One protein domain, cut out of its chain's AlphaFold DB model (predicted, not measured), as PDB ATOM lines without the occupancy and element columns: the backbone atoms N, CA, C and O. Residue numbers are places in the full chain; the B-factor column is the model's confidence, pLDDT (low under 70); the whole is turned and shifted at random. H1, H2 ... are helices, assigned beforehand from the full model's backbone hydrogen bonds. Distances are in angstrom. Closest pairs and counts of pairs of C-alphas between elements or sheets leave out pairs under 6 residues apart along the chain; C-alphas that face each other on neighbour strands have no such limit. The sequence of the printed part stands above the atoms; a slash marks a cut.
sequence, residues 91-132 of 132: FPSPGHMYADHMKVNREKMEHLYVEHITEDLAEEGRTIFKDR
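Overview. This is residues 91 to 132 of the 132 residues of the protein "Putative_PNPOx domain-containing protein" of Alphaproteobacteria bacterium (UniProt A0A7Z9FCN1). A long helix, H2, makes the long axis, and a short helix, H1, which comes before it in the chain and is joined to it by a tight turn, packs slantwise on residues 106 to 114 of H2. The two tails, residues 91 to 93 and residues 124 to 132, rise on the same side of H2, the second after the far end of H2, where residues 120 to 125 stick out. The printed part has 42 residues with two named helices, H1 then H2, and no named strand; the class is all helix. The whole is loose, with a radius of gyration of the C-alphas of 11.6 A, and elongated, with spans of 33 by 20 by 13 A.

Along the chain. H2 is residues 106 to 123, 25.9 A from first to last C-alpha, from C-alpha 106 at (37.657, 53.567, -34.212) to C-alpha 123 at (19.221, 42.065, -48.326). H1 is residues 94 to 102, 12.1 A long, and begins at C-alpha 94 at (31.299, 46.265, -31.802).

Arrangement. H2 touches H1 with residues 106 to 114 alone, and 19 pairs of C-alphas are within 8 A. The closest C-alphas of the two helices, those of Gly 95 and Glu 110, are 4.1 A apart. Their lines stand at a steep tilt of 52 degrees, and they run opposite ways. Their centres are 13.1 A apart. In H1 and H2 every O i to N i+4 pair is within hydrogen-bond range.

Size, cuts and confidence. The two C-alphas farthest apart, those of Lys 103 and Gly 125, are 33.5 A from each other. The first and last printed C-alphas, those of Phe 91 and Arg 132, are 14.7 A apart, and Arg 132 is the chain's last residue. The link from H1 to H2, with 3 residues, is tight. The printed part has no cut. Residues 120 to 125, of which 120 to 123 belong to H2, stand free. The mean pLDDT of the printed part is 84.9, and residues 128 to 132 of this predicted model are under 70.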
ATOM      1  N   PHE A  91      28.013  49.758 -23.149       90.69
ATOM      2  CA  PHE A  91      29.165  49.022 -23.667       90.69
ATOM      3  C   PHE A  91      29.761  49.723 -24.893       90.69
ATOM      4  O   PHE A  91      29.027  50.383 -25.635       90.69
ATOM      5  N   PRO A  92      31.071  49.546 -25.156       91.94
ATOM      6  CA  PRO A  92      31.648  49.928 -26.437       91.94
ATOM      7  C   PRO A  92      30.889  49.263 -27.587       91.94
ATOM      8  O   PRO A  92      30.488  48.101 -27.488       91.94
ATOM      9  N   SER A  93      30.716  49.986 -28.691       91.62
ATOM     10  CA  SER A  93      30.150  49.411 -29.906       91.62
ATOM     11  C   SER A  93      31.047  48.284 -30.440       91.62
ATOM     12  O   SER A  93      32.270  48.312 -30.239       91.62
ATOM     13  N   PRO A  94      30.489  47.300 -31.169       91.31
ATOM     14  CA  PRO A  94      31.299  46.265 -31.802       91.31
ATOM     15  C   PRO A  94      32.402  46.838 -32.703       91.31
ATOM     16  O   PRO A  94      33.522  46.331 -32.676       91.31
ATOM     17  N   GLY A  95      32.136  47.923 -33.442       93.06
ATOM     18  CA  GLY A  95      33.143  48.582 -34.276       93.06
ATOM     19  C   GLY A  95      34.313  49.138 -33.462       93.06
ATOM     20  O   GLY A  95      35.468  48.904 -33.824       93.06
ATOM     21  N   HIS A  96      34.058  49.764 -32.309       94.25
ATOM     22  CA  HIS A  96      35.118  50.178 -31.383       94.25
ATOM     23  C   HIS A  96      35.894  48.988 -30.806       94.25
ATOM     24  O   HIS A  96      37.124  49.027 -30.760       94.25
ATOM     25  N   MET A  97      35.202  47.913 -30.413       95.31
ATOM     26  CA  MET A  97      35.852  46.699 -29.902       95.31
ATOM     27  C   MET A  97      36.789  46.078 -30.949       95.31
ATOM     28  O   MET A  97      37.922  45.711 -30.627       95.31
ATOM     29  N   TYR A  98      36.353  45.988 -32.210       94.06
ATOM     30  CA  TYR A  98      37.186  45.498 -33.309       94.06
ATOM     31  C   TYR A  98      38.346  46.440 -33.620       94.06
ATOM     32  O   TYR A  98      39.461  45.970 -33.847       94.06
ATOM     33  N   ALA A  99      38.105  47.752 -33.603       96.31
ATOM     34  CA  ALA A  99      39.144  48.745 -33.833       96.31
ATOM     35  C   ALA A  99      40.279  48.622 -32.816       96.31
ATOM     36  O   ALA A  99      41.445  48.587 -33.205       96.31
ATOM     37  N   ASP A 100      39.941  48.473 -31.536       96.50
ATOM     38  CA  ASP A 100      40.917  48.278 -30.467       96.50
ATOM     39  C   ASP A 100      41.673  46.956 -30.624       96.50
ATOM     40  O   ASP A 100      42.899  46.919 -30.507       96.50
ATOM     41  N   HIS A 101      40.960  45.872 -30.948       95.50
ATOM     42  CA  HIS A 101      41.560  44.553 -31.144       95.50
ATOM     43  C   HIS A 101      42.545  44.523 -32.323       95.50
ATOM     44  O   HIS A 101      43.619  43.929 -32.230       95.50
ATOM     45  N   MET A 102      42.194  45.183 -33.427       95.19
ATOM     46  CA  MET A 102      43.002  45.247 -34.648       95.19
ATOM     47  C   MET A 102      43.996  46.416 -34.657       95.19
ATOM     48  O   MET A 102      44.823  46.495 -35.565       95.19
ATOM     49  N   LYS A 103      43.931  47.307 -33.660       96.12
ATOM     50  CA  LYS A 103      44.710  48.553 -33.560       96.12
ATOM     51  C   LYS A 103      44.534  49.472 -34.774       96.12
ATOM     52  O   LYS A 103      45.506  49.949 -35.357       96.12
ATOM     53  N   VAL A 104      43.285  49.717 -35.159       96.56
ATOM     54  CA  VAL A 104      42.905  50.594 -36.281       96.56
ATOM     55  C   VAL A 104      42.006  51.743 -35.813       96.56
ATOM     56  O   VAL A 104      41.633  51.822 -34.646       96.56
ATOM     57  N   ASN A 105      41.677  52.674 -36.711       97.44
ATOM     58  CA  ASN A 105      40.852  53.835 -36.374       97.44
ATOM     59  C   ASN A 105      39.414  53.421 -35.988       97.44
ATOM     60  O   ASN A 105      38.734  52.739 -36.758       97.44
ATOM     61  N   ARG A 106      38.971  53.867 -34.804       96.38
ATOM     62  CA  ARG A 106      37.657  53.567 -34.212       96.38
ATOM     63  C   ARG A 106      36.484  54.062 -35.047       96.38
ATOM     64  O   ARG A 106      35.611  53.266 -35.363       96.38
ATOM     65  N   GLU A 107      36.491  55.333 -35.436       95.62
ATOM     66  CA  GLU A 107      35.393  55.955 -36.190       95.62
ATOM     67  C   GLU A 107      35.209  55.289 -37.554       95.62
ATOM     68  O   GLU A 107      34.098  54.940 -37.949       95.62
ATOM     69  N   LYS A 108      36.320  55.031 -38.249       94.50
ATOM     70  CA  LYS A 108      36.311  54.323 -39.528       94.50
ATOM     71  C   LYS A 108      35.759  52.904 -39.384       94.50
ATOM     72  O   LYS A 108      34.987  52.469 -40.231       94.50
ATOM     73  N   MET A 109      36.169  52.171 -38.348       94.50
ATOM     74  CA  MET A 109      35.695  50.802 -38.123       94.50
ATOM     75  C   MET A 109      34.219  50.769 -37.715       94.50
ATOM     76  O   MET A 109      33.496  49.883 -38.154       94.50
ATOM     77  N   GLU A 110      33.766  51.733 -36.914       93.81
ATOM     78  CA  GLU A 110      32.355  51.869 -36.549       93.81
ATOM     79  C   GLU A 110      31.486  52.109 -37.782       93.81
ATOM     80  O   GLU A 110      30.503  51.397 -37.979       93.81
ATOM     81  N   HIS A 111      31.892  53.037 -38.653       93.38
ATOM     82  CA  HIS A 111      31.186  53.293 -39.906       93.38
ATOM     83  C   HIS A 111      31.074  52.027 -40.762       93.38
ATOM     84  O   HIS A 111      29.975  51.648 -41.154       93.38
ATOM     85  N   LEU A 112      32.198  51.340 -40.998       91.19
ATOM     86  CA  LEU A 112      32.225  50.103 -41.785       91.19
ATOM     87  C   LEU A 112      31.351  49.003 -41.170       91.19
ATOM     88  O   LEU A 112      30.664  48.284 -41.890       91.19
ATOM     89  N   TYR A 113      31.363  48.867 -39.841       89.81
ATOM     90  CA  TYR A 113      30.550  47.876 -39.143       89.81
ATOM     91  C   TYR A 113      29.051  48.144 -39.321       89.81
ATOM     92  O   TYR A 113      28.299  47.235 -39.669       89.81
ATOM     93  N   VAL A 114      28.614  49.386 -39.093       89.50
ATOM     94  CA  VAL A 114      27.199  49.772 -39.204       89.50
ATOM     95  C   VAL A 114      26.710  49.659 -40.647       89.50
ATOM     96  O   VAL A 114      25.626  49.119 -40.873       89.50
ATOM     97  N   GLU A 115      27.502  50.124 -41.615       89.75
ATOM     98  CA  GLU A 115      27.190  50.058 -43.046       89.75
ATOM     99  C   GLU A 115      26.948  48.609 -43.492       89.75
ATOM    100  O   GLU A 115      25.848  48.289 -43.939       89.75
ATOM    101  N   HIS A 116      27.899  47.702 -43.243       87.50
ATOM    102  CA  HIS A 116      27.777  46.301 -43.664       87.50
ATOM    103  C   HIS A 116      26.609  45.568 -42.993       87.50
ATOM    104  O   HIS A 116      25.906  44.804 -43.647       87.50
ATOM    105  N   ILE A 117      26.360  45.794 -41.696       86.75
ATOM    106  CA  ILE A 117      25.213  45.172 -41.013       86.75
ATOM    107  C   ILE A 117      23.886  45.696 -41.573       86.75
ATOM    108  O   ILE A 117      22.927  44.934 -41.701       86.75
ATOM    109  N   THR A 118      23.818  46.986 -41.900       86.75
ATOM    110  CA  THR A 118      22.611  47.591 -42.476       86.75
ATOM    111  C   THR A 118      22.319  47.016 -43.858       86.75
ATOM    112  O   THR A 118      21.174  46.662 -44.133       86.75
ATOM    113  N   GLU A 119      23.344  46.892 -44.701       85.94
ATOM    114  CA  GLU A 119      23.246  46.293 -46.035       85.94
ATOM    115  C   GLU A 119      22.827  44.819 -45.964       85.94
ATOM    116  O   GLU A 119      21.833  44.443 -46.587       85.94
ATOM    117  N   ASP A 120      23.498  44.011 -45.134       84.00
ATOM    118  CA  ASP A 120      23.184  42.589 -44.938       84.00
ATOM    119  C   ASP A 120      21.720  42.387 -44.509       84.00
ATOM    120  O   ASP A 120      21.006  41.543 -45.052       84.00
ATOM    121  N   LEU A 121      21.242  43.174 -43.538       83.56
ATOM    122  CA  LEU A 121      19.858  43.077 -43.074       83.56
ATOM    123  C   LEU A 121      18.866  43.519 -44.151       83.56
ATOM    124  O   LEU A 121      17.835  42.864 -44.320       83.56
ATOM    125  N   ALA A 122      19.178  44.577 -44.904       84.06
ATOM    126  CA  ALA A 122      18.340  45.030 -46.007       84.06
ATOM    127  C   ALA A 122      18.199  43.948 -47.094       84.06
ATOM    128  O   ALA A 122      17.090  43.722 -47.581       84.06
ATOM    129  N   GLU A 123      19.274  43.219 -47.417       80.38
ATOM    130  CA  GLU A 123      19.221  42.065 -48.326       80.38
ATOM    131  C   GLU A 123      18.348  40.913 -47.794       80.38
ATOM    132  O   GLU A 123      17.693  40.208 -48.568       80.38
ATOM    133  N   GLU A 124      18.300  40.727 -46.472       79.38
ATOM    134  CA  GLU A 124      17.425  39.753 -45.805       79.38
ATOM    135  C   GLU A 124      15.959  40.226 -45.697       79.38
ATOM    136  O   GLU A 124      15.118  39.498 -45.163       79.38
ATOM    137  N   GLY A 125      15.628  41.430 -46.180       78.38
ATOM    138  CA  GLY A 125      14.303  42.040 -46.011       78.38
ATOM    139  C   GLY A 125      14.011  42.446 -44.561       78.38
ATOM    140  O   GLY A 125      12.852  42.538 -44.154       78.38
ATOM    141  N   ARG A 126      15.061  42.648 -43.762       77.25
ATOM    142  CA  ARG A 126      15.002  43.014 -42.347       77.25
ATOM    143  C   ARG A 126      15.495  44.443 -42.168       77.25
ATOM    144  O   ARG A 126      16.388  44.911 -42.861       77.25
ATOM    145  N   THR A 127      14.933  45.146 -41.198       71.00
ATOM    146  CA  THR A 127      15.456  46.441 -40.762       71.00
ATOM    147  C   THR A 127      16.169  46.275 -39.429       71.00
ATOM    148  O   THR A 127      15.779  45.454 -38.595       71.00
ATOM    149  N   ILE A 128      17.221  47.067 -39.210       60.47
ATOM    150  CA  ILE A 128      17.753  47.263 -37.862       60.47
ATOM    151  C   ILE A 128      16.596  47.820 -37.031       60.47
ATOM    152  O   ILE A 128      15.990  48.820 -37.422       60.47
ATOM    153  N   PHE A 129      16.256  47.150 -35.926       53.31
ATOM    154  CA  PHE A 129      15.272  47.640 -34.966       53.31
ATOM    155  C   PHE A 129      15.705  49.044 -34.524       53.31
ATOM    156  O   PHE A 129      16.623  49.176 -33.723       53.31
ATOM    157  N   LYS A 130      15.089  50.087 -35.092       43.62
ATOM    158  CA  LYS A 130      15.416  51.488 -34.783       43.62
ATOM    159  C   LYS A 130      14.994  51.896 -33.367       43.62
ATOM    160  O   LYS A 130      15.517  52.882 -32.867       43.62
ATOM    161  N   ASP A 131      14.134  51.103 -32.723       37.81
ATOM    162  CA  ASP A 131      13.527  51.406 -31.422       37.81
ATOM    163  C   ASP A 131      13.753  50.289 -30.381       37.81
ATOM    164  O   ASP A 131      12.804  49.728 -29.825       37.81
ATOM    165  N   ARG A 132      15.011  49.921 -30.122       39.75
ATOM    166  CA  ARG A 132      15.405  49.220 -28.889       39.75
ATOM    167  C   ARG A 132      16.677  49.813 -28.337       39.75
ATOM    168  O   ARG A 132      17.647  49.864 -29.118       39.75
TER     169      ARG A 132